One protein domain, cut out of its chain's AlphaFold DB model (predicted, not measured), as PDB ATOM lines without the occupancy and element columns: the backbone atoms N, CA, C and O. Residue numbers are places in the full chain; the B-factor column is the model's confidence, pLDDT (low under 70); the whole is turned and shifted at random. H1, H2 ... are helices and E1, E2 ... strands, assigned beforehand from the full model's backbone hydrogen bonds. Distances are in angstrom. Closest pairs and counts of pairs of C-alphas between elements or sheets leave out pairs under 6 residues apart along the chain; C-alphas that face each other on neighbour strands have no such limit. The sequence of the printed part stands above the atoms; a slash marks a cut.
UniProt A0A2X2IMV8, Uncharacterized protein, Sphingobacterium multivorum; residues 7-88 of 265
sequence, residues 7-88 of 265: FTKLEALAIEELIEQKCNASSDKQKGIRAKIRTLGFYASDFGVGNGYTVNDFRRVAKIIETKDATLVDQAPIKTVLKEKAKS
ATOM      1  N   PHE A   7      10.806   5.687  -4.588       83.31
ATOM      2  CA  PHE A   7      11.076   7.114  -4.622       83.31
ATOM      3  C   PHE A   7       9.756   7.867  -4.692       83.31
ATOM      4  O   PHE A   7       8.844   7.498  -5.434       83.31
ATOM      5  N   THR A   8       9.649   8.952  -3.937       78.06
ATOM      6  CA  THR A   8       8.609   9.945  -4.202       78.06
ATOM      7  C   THR A   8       8.814  10.532  -5.594       78.06
ATOM      8  O   THR A   8       9.925  10.522  -6.138       78.06
ATOM      9  N   LYS A   9       7.749  11.098  -6.167       69.06
ATOM     10  CA  LYS A   9       7.844  11.833  -7.429       69.06
ATOM     11  C   LYS A   9       8.992  12.854  -7.389       69.06
ATOM     12  O   LYS A   9       9.841  12.828  -8.271       69.06
ATOM     13  N   LEU A  10       9.093  13.660  -6.327       58.31
ATOM     14  CA  LEU A  10      10.145  14.677  -6.162       58.31
ATOM     15  C   LEU A  10      11.566  14.096  -6.124       58.31
ATOM     16  O   LEU A  10      12.462  14.627  -6.781       58.31
ATOM     17  N   GLU A  11      11.787  13.001  -5.394       77.12
ATOM     18  CA  GLU A  11      13.097  12.338  -5.371       77.12
ATOM     19  C   GLU A  11      13.475  11.811  -6.757       77.12
ATOM     20  O   GLU A  11      14.598  12.028  -7.214       77.12
ATOM     21  N   ALA A  12      12.529  11.172  -7.451       78.25
ATOM     22  CA  ALA A  12      12.742  10.656  -8.795       78.25
ATOM     23  C   ALA A  12      13.073  11.772  -9.794       78.25
ATOM     24  O   ALA A  12      13.967  11.631 -10.625       78.25
ATOM     25  N   LEU A  13      12.404  12.918  -9.683       68.19
ATOM     26  CA  LEU A  13      12.672  14.089 -10.512       68.19
ATOM     27  C   LEU A  13      14.088  14.638 -10.295       68.19
ATOM     28  O   LEU A  13      14.819  14.813 -11.270       68.19
ATOM     29  N   ALA A  14      14.507  14.794  -9.038       71.44
ATOM     30  CA  ALA A  14      15.853  15.249  -8.695       71.44
ATOM     31  C   ALA A  14      16.952  14.261  -9.129       71.44
ATOM     32  O   ALA A  14      18.041  14.678  -9.530       71.44
ATOM     33  N   ILE A  15      16.688  12.954  -9.045       83.31
ATOM     34  CA  ILE A  15      17.617  11.921  -9.521       83.31
ATOM     35  C   ILE A  15      17.754  11.994 -11.041       83.31
ATOM     36  O   ILE A  15      18.876  11.990 -11.541       83.31
ATOM     37  N   GLU A  16      16.647  12.105 -11.774       84.62
ATOM     38  CA  GLU A  16      16.680  12.177 -13.236       84.62
ATOM     39  C   GLU A  16      17.455  13.393 -13.749       84.62
ATOM     40  O   GLU A  16      18.294  13.238 -14.635       84.62
ATOM     41  N   GLU A  17      17.278  14.568 -13.141       76.56
ATOM     42  CA  GLU A  17      18.036  15.771 -13.508       76.56
ATOM     43  C   GLU A  17      19.549  15.566 -13.322       76.56
ATOM     44  O   GLU A  17      20.356  15.884 -14.199       76.56
ATOM     45  N   LEU A  18      19.961  14.974 -12.197       82.75
ATOM     46  CA  LEU A  18      21.368  14.652 -11.960       82.75
ATOM     47  C   LEU A  18      21.887  13.602 -12.950       82.75
ATOM     48  O   LEU A  18      23.057  13.646 -13.330       82.75
ATOM     49  N   ILE A  19      21.050  12.662 -13.389       89.88
ATOM     50  CA  ILE A  19      21.440  11.679 -14.401       89.88
ATOM     51  C   ILE A  19      21.682  12.354 -15.750       89.88
ATOM     52  O   ILE A  19      22.688  12.060 -16.391       89.88
ATOM     53  N   GLU A  20      20.836  13.291 -16.161       84.38
ATOM     54  CA  GLU A  20      21.042  14.047 -17.401       84.38
ATOM     55  C   GLU A  20      22.290  14.927 -17.323       84.38
ATOM     56  O   GLU A  20      23.108  14.922 -18.245       84.38
ATOM     57  N   GLN A  21      22.497  15.617 -16.196       80.38
ATOM     58  CA  GLN A  21      23.734  16.361 -15.948       80.38
ATOM     59  C   GLN A  21      24.953  15.436 -16.035       80.38
ATOM     60  O   GLN A  21      25.949  15.796 -16.655       80.38
ATOM     61  N   LYS A  22      24.882  14.225 -15.463       92.56
ATOM     62  CA  LYS A  22      25.946  13.212 -15.565       92.56
ATOM     63  C   LYS A  22      26.182  12.804 -17.018       92.56
ATOM     64  O   LYS A  22      27.335  12.693 -17.417       92.56
ATOM     65  N   CYS A  23      25.128  12.550 -17.791       87.31
ATOM     66  CA  CYS A  23      25.235  12.128 -19.190       87.31
ATOM     67  C   CYS A  23      25.895  13.192 -20.079       87.31
ATOM     68  O   CYS A  23      26.616  12.826 -21.000       87.31
ATOM     69  N   ASN A  24      25.716  14.477 -19.762       83.88
ATOM     70  CA  ASN A  24      26.302  15.594 -20.511       83.88
ATOM     71  C   ASN A  24      27.640  16.101 -19.938       83.88
ATOM     72  O   ASN A  24      28.253  17.006 -20.501       83.88
ATOM     73  N   ALA A  25      28.091  15.564 -18.804       84.19
ATOM     74  CA  ALA A  25      29.310  16.003 -18.135       84.19
ATOM     75  C   ALA A  25      30.543  15.201 -18.575       84.19
ATOM     76  O   ALA A  25      30.475  13.994 -18.827       84.19
ATOM     77  N   SER A  26      31.700  15.865 -18.556       88.19
ATOM     78  CA  SER A  26      33.013  15.235 -18.699       88.19
ATOM     79  C   SER A  26      33.281  14.211 -17.583       88.19
ATOM     80  O   SER A  26      32.710  14.281 -16.488       88.19
ATOM     81  N   SER A  27      34.136  13.226 -17.859       86.88
ATOM     82  CA  SER A  27      34.369  12.058 -16.993       86.88
ATOM     83  C   SER A  27      34.805  12.418 -15.563       86.88
ATOM     84  O   SER A  27      34.367  11.772 -14.604       86.88
ATOM     85  N   ASP A  28      35.591  13.482 -15.408       87.44
ATOM     86  CA  ASP A  28      36.037  14.070 -14.142       87.44
ATOM     87  C   ASP A  28      34.866  14.631 -13.309       87.44
ATOM     88  O   ASP A  28      34.759  14.356 -12.109       87.44
ATOM     89  N   LYS A  29      33.909  15.319 -13.947       86.56
ATOM     90  CA  LYS A  29      32.722  15.894 -13.287       86.56
ATOM     91  C   LYS A  29      31.677  14.845 -12.907       86.56
ATOM     92  O   LYS A  29      30.993  14.985 -11.889       86.56
ATOM     93  N   GLN A  30      31.571  13.757 -13.669       90.38
ATOM     94  CA  GLN A  30      30.574  12.712 -13.415       90.38
ATOM     95  C   GLN A  30      30.707  12.057 -12.031       90.38
ATOM     96  O   GLN A  30      29.704  11.612 -11.466       90.38
ATOM     97  N   LYS A  31      31.917  11.990 -11.452       90.19
ATOM     98  CA  LYS A  31      32.135  11.406 -10.113       90.19
ATOM     99  C   LYS A  31      31.361  12.166  -9.032       90.19
ATOM    100  O   LYS A  31      30.686  11.530  -8.222       90.19
ATOM    101  N   GLY A  32      31.421  13.498  -9.054       87.94
ATOM    102  CA  GLY A  32      30.711  14.351  -8.097       87.94
ATOM    103  C   GLY A  32      29.193  14.264  -8.259       87.94
ATOM    104  O   GLY A  32      28.464  14.171  -7.275       87.94
ATOM    105  N   ILE A  33      28.710  14.197  -9.501       85.62
ATOM    106  CA  ILE A  33      27.277  14.066  -9.789       85.62
ATOM    107  C   ILE A  33      26.744  12.711  -9.298       85.62
ATOM    108  O   ILE A  33      25.729  12.664  -8.607       85.62
ATOM    109  N   ARG A  34      27.472  11.607  -9.538       91.50
ATOM    110  CA  ARG A  34      27.119  10.285  -8.988       91.50
ATOM    111  C   ARG A  34      27.078  10.276  -7.460       91.50
ATOM    112  O   ARG A  34      26.251   9.571  -6.893       91.50
ATOM    113  N   ALA A  35      27.944  11.033  -6.785       87.50
ATOM    114  CA  ALA A  35      27.885  11.159  -5.329       87.50
ATOM    115  C   ALA A  35      26.569  11.812  -4.876       87.50
ATOM    116  O   ALA A  35      25.913  11.273  -3.992       87.50
ATOM    117  N   LYS A  36      26.123  12.885  -5.546       84.56
ATOM    118  CA  LYS A  36      24.821  13.530  -5.284       84.56
ATOM    119  C   LYS A  36      23.630  12.604  -5.557       84.56
ATOM    120  O   LYS A  36      22.654  12.617  -4.824       84.56
ATOM    121  N   ILE A  37      23.704  11.768  -6.590       89.00
ATOM    122  CA  ILE A  37      22.654  10.775  -6.873       89.00
ATOM    123  C   ILE A  37      22.547   9.754  -5.723       89.00
ATOM    124  O   ILE A  37      21.450   9.417  -5.280       89.00
ATOM    125  N   ARG A  38      23.691   9.325  -5.174       90.50
ATOM    126  CA  ARG A  38      23.740   8.401  -4.031       90.50
ATOM    127  C   ARG A  38      23.221   9.016  -2.733       90.50
ATOM    128  O   ARG A  38      22.633   8.287  -1.938       90.50
ATOM    129  N   THR A  39      23.378  10.328  -2.515       83.94
ATOM    130  CA  THR A  39      22.780  10.995  -1.339       83.94
ATOM    131  C   THR A  39      21.253  11.032  -1.404       83.94
ATOM    132  O   THR A  39      20.608  11.009  -0.361       83.94
ATOM    133  N   LEU A  40      20.667  11.001  -2.608       81.19
ATOM    134  CA  LEU A  40      19.223  10.822  -2.818       81.19
ATOM    135  C   LEU A  40      18.773   9.356  -2.701       81.19
ATOM    136  O   LEU A  40      17.594   9.048  -2.844       81.19
ATOM    137  N   GLY A  41      19.700   8.439  -2.419       88.19
ATOM    138  CA  GLY A  41      19.405   7.032  -2.190       88.19
ATOM    139  C   GLY A  41      19.400   6.166  -3.446       88.19
ATOM    140  O   GLY A  41      19.127   4.978  -3.317       88.19
ATOM    141  N   PHE A  42      19.729   6.689  -4.633       92.00
ATOM    142  CA  PHE A  42      19.831   5.863  -5.840       92.00
ATOM    143  C   PHE A  42      21.264   5.372  -6.079       92.00
ATOM    144  O   PHE A  42      22.206   6.152  -6.236       92.00
ATOM    145  N   TYR A  43      21.420   4.052  -6.139       92.19
ATOM    146  CA  TYR A  43      22.689   3.372  -6.372       92.19
ATOM    147  C   TYR A  43      22.525   2.457  -7.587       92.19
ATOM    148  O   TYR A  43      21.981   1.369  -7.471       92.19
ATOM    149  N   ALA A  44      22.992   2.894  -8.761       89.44
ATOM    150  CA  ALA A  44      22.807   2.161 -10.022       89.44
ATOM    151  C   ALA A  44      23.298   0.696  -9.969       89.44
ATOM    152  O   ALA A  44      22.660  -0.192 -10.534       89.44
ATOM    153  N   SER A  45      24.379   0.440  -9.221       88.88
ATOM    154  CA  SER A  45      24.931  -0.899  -8.973       88.88
ATOM    155  C   SER A  45      23.927  -1.865  -8.356       88.88
ATOM    156  O   SER A  45      23.942  -3.047  -8.680       88.88
ATOM    157  N   ASP A  46      23.040  -1.365  -7.500       89.56
ATOM    158  CA  ASP A  46      22.103  -2.189  -6.734       89.56
ATOM    159  C   ASP A  46      20.993  -2.754  -7.625       89.56
ATOM    160  O   ASP A  46      20.323  -3.716  -7.260       89.56
ATOM    161  N   PHE A  47      20.837  -2.178  -8.817       86.88
ATOM    162  CA  PHE A  47      19.876  -2.578  -9.838       86.88
ATOM    163  C   PHE A  47      20.551  -3.217 -11.060       86.88
ATOM    164  O   PHE A  47      19.916  -3.376 -12.100       86.88
ATOM    165  N   GLY A  48      21.849  -3.533 -10.970       84.31
ATOM    166  CA  GLY A  48      22.617  -4.095 -12.085       84.31
ATOM    167  C   GLY A  48      22.803  -3.130 -13.260       84.31
ATOM    168  O   GLY A  48      23.095  -3.564 -14.373       84.31
ATOM    169  N   VAL A  49      22.634  -1.821 -13.045       84.38
ATOM    170  CA  VAL A  49      22.779  -0.819 -14.103       84.38
ATOM    171  C   VAL A  49      24.206  -0.267 -14.091       84.38
ATOM    172  O   VAL A  49      24.695   0.236 -13.078       84.38
ATOM    173  N   GLY A  50      24.892  -0.364 -15.233       79.00
ATOM    174  CA  GLY A  50      26.278   0.084 -15.383       79.00
ATOM    175  C   GLY A  50      26.464   1.599 -15.211       79.00
ATOM    176  O   GLY A  50      25.518   2.382 -15.258       79.00
ATOM    177  N   ASN A  51      27.717   2.050 -15.072       72.75
ATOM    178  CA  ASN A  51      28.069   3.459 -14.806       72.75
ATOM    179  C   ASN A  51      27.573   4.471 -15.870       72.75
ATOM    180  O   ASN A  51      27.458   5.669 -15.582       72.75
ATOM    181  N   GLY A  52      27.249   3.989 -17.073       82.50
ATOM    182  CA  GLY A  52      26.668   4.758 -18.178       82.50
ATOM    183  C   GLY A  52      25.162   5.030 -18.069       82.50
ATOM    184  O   GLY A  52      24.623   5.651 -18.974       82.50
ATOM    185  N   TYR A  53      24.502   4.615 -16.980       90.94
ATOM    186  CA  TYR A  53      23.046   4.700 -16.810       90.94
ATOM    187  C   TYR A  53      22.429   6.050 -17.189       90.94
ATOM    188  O   TYR A  53      22.989   7.117 -16.902       90.94
ATOM    189  N   THR A  54      21.258   5.959 -17.808       91.44
ATOM    190  CA  THR A  54      20.431   7.064 -18.291       91.44
ATOM    191  C   THR A  54      19.176   7.229 -17.434       91.44
ATOM    192  O   THR A  54      18.883   6.419 -16.551       91.44
ATOM    193  N   VAL A  55      18.408   8.287 -17.703       82.69
ATOM    194  CA  VAL A  55      17.090   8.501 -17.087       82.69
ATOM    195  C   VAL A  55      16.163   7.312 -17.338       82.69
ATOM    196  O   VAL A  55      15.455   6.882 -16.431       82.69
ATOM    197  N   ASN A  56      16.210   6.732 -18.539       79.69
ATOM    198  CA  ASN A  56      15.387   5.578 -18.888       79.69
ATOM    199  C   ASN A  56      15.748   4.351 -18.046       79.69
ATOM    200  O   ASN A  56      14.857   3.634 -17.598       79.69
ATOM    201  N   ASP A  57      17.038   4.137 -17.778       89.12
ATOM    202  CA  ASP A  57      17.466   3.043 -16.907       89.12
ATOM    203  C   ASP A  57      16.977   3.240 -15.474       89.12
ATOM    204  O   ASP A  57      16.514   2.286 -14.857       89.12
ATOM    205  N   PHE A  58      17.028   4.474 -14.963       92.12
ATOM    206  CA  PHE A  58      16.472   4.803 -13.652       92.12
ATOM    207  C   PHE A  58      14.963   4.538 -13.596       92.12
ATOM    208  O   PHE A  58      14.506   3.821 -12.709       92.12
ATOM    209  N   ARG A  59      14.194   5.035 -14.572       86.56
ATOM    210  CA  ARG A  59      12.736   4.830 -14.631       86.56
ATOM    211  C   ARG A  59      12.334   3.361 -14.737       86.56
ATOM    212  O   ARG A  59      11.274   2.995 -14.244       86.56
ATOM    213  N   ARG A  60      13.166   2.515 -15.353       86.31
ATOM    214  CA  ARG A  60      12.921   1.068 -15.449       86.31
ATOM    215  C   ARG A  60      13.018   0.367 -14.092       86.31
ATOM    216  O   ARG A  60      12.353  -0.644 -13.893       86.31
ATOM    217  N   VAL A  61      13.865   0.862 -13.190       87.56
ATOM    218  CA  VAL A  61      14.208   0.162 -11.940       87.56
ATOM    219  C   VAL A  61      13.622   0.816 -10.687       87.56
ATOM    220  O   VAL A  61      13.482   0.158  -9.659       87.56
ATOM    221  N   ALA A  62      13.274   2.100 -10.757       86.81
ATOM    222  CA  ALA A  62      12.717   2.854  -9.644       86.81
ATOM    223  C   ALA A  62      11.190   2.724  -9.581       86.81
ATOM    224  O   ALA A  62      10.489   3.002 -10.553       86.81
ATOM    225  N   LYS A  63      10.653   2.389  -8.402       87.31
ATOM    226  CA  LYS A  63       9.213   2.491  -8.139       87.31
ATOM    227  C   LYS A  63       8.883   3.910  -7.681       87.31
ATOM    228  O   LYS A  63       9.266   4.303  -6.581       87.31
ATOM    229  N   ILE A  64       8.168   4.670  -8.508       81.12
ATOM    230  CA  ILE A  64       7.786   6.054  -8.202       81.12
ATOM    231  C   ILE A  64       6.374   6.080  -7.612       81.12
ATOM    232  O   ILE A  64       5.452   5.524  -8.203       81.12
ATOM    233  N   ILE A  65       6.205   6.721  -6.454       76.44
ATOM    234  CA  ILE A  65       4.905   6.874  -5.783       76.44
ATOM    235  C   ILE A  65       4.431   8.333  -5.802       76.44
ATOM    236  O   ILE A  65       5.231   9.264  -5.653       76.44
ATOM    237  N   GLU A  66       3.120   8.534  -5.971       54.19
ATOM    238  CA  GLU A  66       2.476   9.835  -5.774       54.19
ATOM    239  C   GLU A  66       2.238  10.066  -4.281       54.19
ATOM    240  O   GLU A  66       1.615   9.258  -3.595       54.19
ATOM    241  N   THR A  67       2.752  11.172  -3.755       51.56
ATOM    242  CA  THR A  67       2.535  11.566  -2.364       51.56
ATOM    243  C   THR A  67       1.124  12.130  -2.220       51.56
ATOM    244  O   THR A  67       0.906  13.306  -2.506       51.56
ATOM    245  N   LYS A  68       0.168  11.302  -1.786       43.56
ATOM    246  CA  LYS A  68      -1.121  11.783  -1.256       43.56
ATOM    247  C   LYS A  68      -1.133  11.980   0.261       43.56
ATOM    248  O   LYS A  68      -2.063  12.601   0.754       43.56
ATOM    249  N   ASP A  69      -0.087  11.573   0.978       32.44
ATOM    250  CA  ASP A  69      -0.028  11.711   2.433       32.44
ATOM    251  C   ASP A  69       1.151  12.576   2.878       32.44
ATOM    252  O   ASP A  69       2.322  12.278   2.635       32.44
ATOM    253  N   ALA A  70       0.819  13.664   3.569       33.72
ATOM    254  CA  ALA A  70       1.728  14.654   4.139       33.72
ATOM    255  C   ALA A  70       2.563  14.137   5.334       33.72
ATOM    256  O   ALA A  70       3.057  14.929   6.133       33.72
ATOM    257  N   THR A  71       2.759  12.826   5.485       37.09
ATOM    258  CA  THR A  71       3.354  12.217   6.689       37.09
ATOM    259  C   THR A  71       4.803  11.743   6.532       37.09
ATOM    260  O   THR A  71       5.369  11.208   7.478       37.09
ATOM    261  N   LEU A  72       5.467  11.998   5.394       42.44
ATOM    262  CA  LEU A  72       6.890  11.651   5.187       42.44
ATOM    263  C   LEU A  72       7.822  12.853   4.934       42.44
ATOM    264  O   LEU A  72       8.963  12.677   4.508       42.44
ATOM    265  N   VAL A  73       7.381  14.080   5.235       42.94
ATOM    266  CA  VAL A  73       8.160  15.318   4.995       42.94
ATOM    267  C   VAL A  73       9.325  15.512   5.988       42.94
ATOM    268  O   VAL A  73      10.144  16.412   5.811       42.94
ATOM    269  N   ASP A  74       9.487  14.650   6.997       39.00
ATOM    270  CA  ASP A  74      10.487  14.851   8.059       39.00
ATOM    271  C   ASP A  74      11.802  14.067   7.901       39.00
ATOM    272  O   ASP A  74      12.516  13.797   8.865       39.00
ATOM    273  N   GLN A  75      12.192  13.734   6.667       44.25
ATOM    274  CA  GLN A  75      13.540  13.215   6.420       44.25
ATOM    275  C   GLN A  75      14.545  14.374   6.292       44.25
ATOM    276  O   GLN A  75      14.642  15.048   5.263       44.25
ATOM    277  N   ALA A  76      15.347  14.555   7.347       38.44
ATOM    278  CA  ALA A  76      16.461  15.505   7.475       38.44
ATOM    279  C   ALA A  76      17.389  15.678   6.240       38.44
ATOM    280  O   ALA A  76      17.845  16.803   6.024       38.44
ATOM    281  N   PRO A  77      17.648  14.668   5.376       40.25
ATOM    282  CA  PRO A  77      18.449  14.864   4.165       40.25
ATOM    283  C   PRO A  77      17.805  15.825   3.156       40.25
ATOM    284  O   PRO A  77      18.517  16.536   2.450       40.25
ATOM    285  N   ILE A  78      16.470  15.885   3.097       42.62
ATOM    286  CA  ILE A  78      15.739  16.715   2.132       42.62
ATOM    287  C   ILE A  78      15.818  18.190   2.542       42.62
ATOM    288  O   ILE A  78      16.168  19.021   1.713       42.62
ATOM    289  N   LYS A  79      15.606  18.530   3.824       37.94
ATOM    290  CA  LYS A  79      15.733  19.917   4.327       37.94
ATOM    291  C   LYS A  79      17.132  20.501   4.082       37.94
ATOM    292  O   LYS A  79      17.244  21.667   3.712       37.94
ATOM    293  N   THR A  80      18.186  19.701   4.239       37.50
ATOM    294  CA  THR A  80      19.577  20.137   4.012       37.50
ATOM    295  C   THR A  80      19.887  20.300   2.523       37.50
ATOM    296  O   THR A  80      20.453  21.312   2.120       37.50
ATOM    297  N   VAL A  81      19.420  19.370   1.681       40.34
ATOM    298  CA  VAL A  81      19.553  19.460   0.219       40.34
ATOM    299  C   VAL A  81      18.746  20.634  -0.353       40.34
ATOM    300  O   VAL A  81      19.234  21.306  -1.254       40.34
ATOM    301  N   LEU A  82      17.554  20.926   0.174       40.12
ATOM    302  CA  LEU A  82      16.740  22.085  -0.212       40.12
ATOM    303  C   LEU A  82      17.389  23.414   0.215       40.12
ATOM    304  O   LEU A  82      17.409  24.358  -0.573       40.12
ATOM    305  N   LYS A  83      17.983  23.480   1.416       34.81
ATOM    306  CA  LYS A  83      18.691  24.677   1.912       34.81
ATOM    307  C   LYS A  83      19.986  24.979   1.151       34.81
ATOM    308  O   LYS A  83      20.269  26.144   0.894       34.81
ATOM    309  N   GLU A  84      20.761  23.966   0.761       37.62
ATOM    310  CA  GLU A  84      21.981  24.167  -0.039       37.62
ATOM    311  C   GLU A  84      21.687  24.446  -1.529       37.62
ATOM    312  O   GLU A  84      22.479  25.112  -2.198       37.62
ATOM    313  N   LYS A  85      20.540  23.982  -2.058       39.66
ATOM    314  CA  LYS A  85      20.147  24.123  -3.477       39.66
ATOM    315  C   LYS A  85      19.428  25.423  -3.845       39.66
ATOM    316  O   LYS A  85      19.389  25.734  -5.033       39.66
ATOM    317  N   ALA A  86      18.972  26.221  -2.878       39.06
ATOM    318  CA  ALA A  86      18.414  27.565  -3.105       39.06
ATOM    319  C   ALA A  86      19.411  28.569  -3.739       39.06
ATOM    320  O   ALA A  86      19.078  29.723  -3.977       39.06
ATOM    321  N   LYS A  87      20.657  28.150  -4.005       36.44
ATOM    322  CA  LYS A  87      21.690  28.958  -4.669       36.44
ATOM    323  C   LYS A  87      21.821  28.705  -6.177       36.44
ATOM    324  O   LYS A  87      22.579  29.419  -6.825       36.44
ATOM    325  N   SER A  88      21.144  27.702  -6.749       42.91
ATOM    326  CA  SER A  88      21.182  27.429  -8.196       42.91
ATOM    327  C   SER A  88      19.825  27.742  -8.836       42.91
ATOM    328  O   SER A  88      18.885  26.966  -8.650       42.91
TER     329      SER A  88
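What this domain is: This is residues 7 to 88 of the 265 residues of an uncharacterized protein of Sphingobacterium multivorum (UniProt A0A2X2IMV8). Helices H1 and H2 lie side by side as a hairpin, H4 packs on residues 16 to 20 of H1, and H5 is apart, with residues 82 to 88 sticking out. The 82 printed residues include five named helices and one named strand, in the order H1, H2, H3, H4, E1, H5: mostly helix. The whole is compact, with a radius of gyration of the C-alphas of 13.2 A and spans of 38 by 30 by 17 A.

Where its parts are: H1, residues 9 to 24, is 22.9 A long from C-alpha 9 at (7.844, 11.833, -7.429). H2, residues 27 to 39, is 19.5 A long. H3 is residues 44 to 47, H4 55 to 61 and E1 63 to 65. H5, residues 76 to 85, ends at C-alpha 85 at (20.147, 24.123, -3.477).

How they stand to each other: H1 and H2 touch, a hairpin with a shallow tilt of 10 degrees; the closest C-alphas, Lys 22 and Gln 30, are 5.1 A apart. H4 touches H1 at a steep tilt of 48 degrees. In H1, H4 and H5 every O i to N i+4 pair is within hydrogen-bond range, in H2 7 of 9.

The domain as a whole: The printed part has no cut. Residues 66 to 88 are under pLDDT 70.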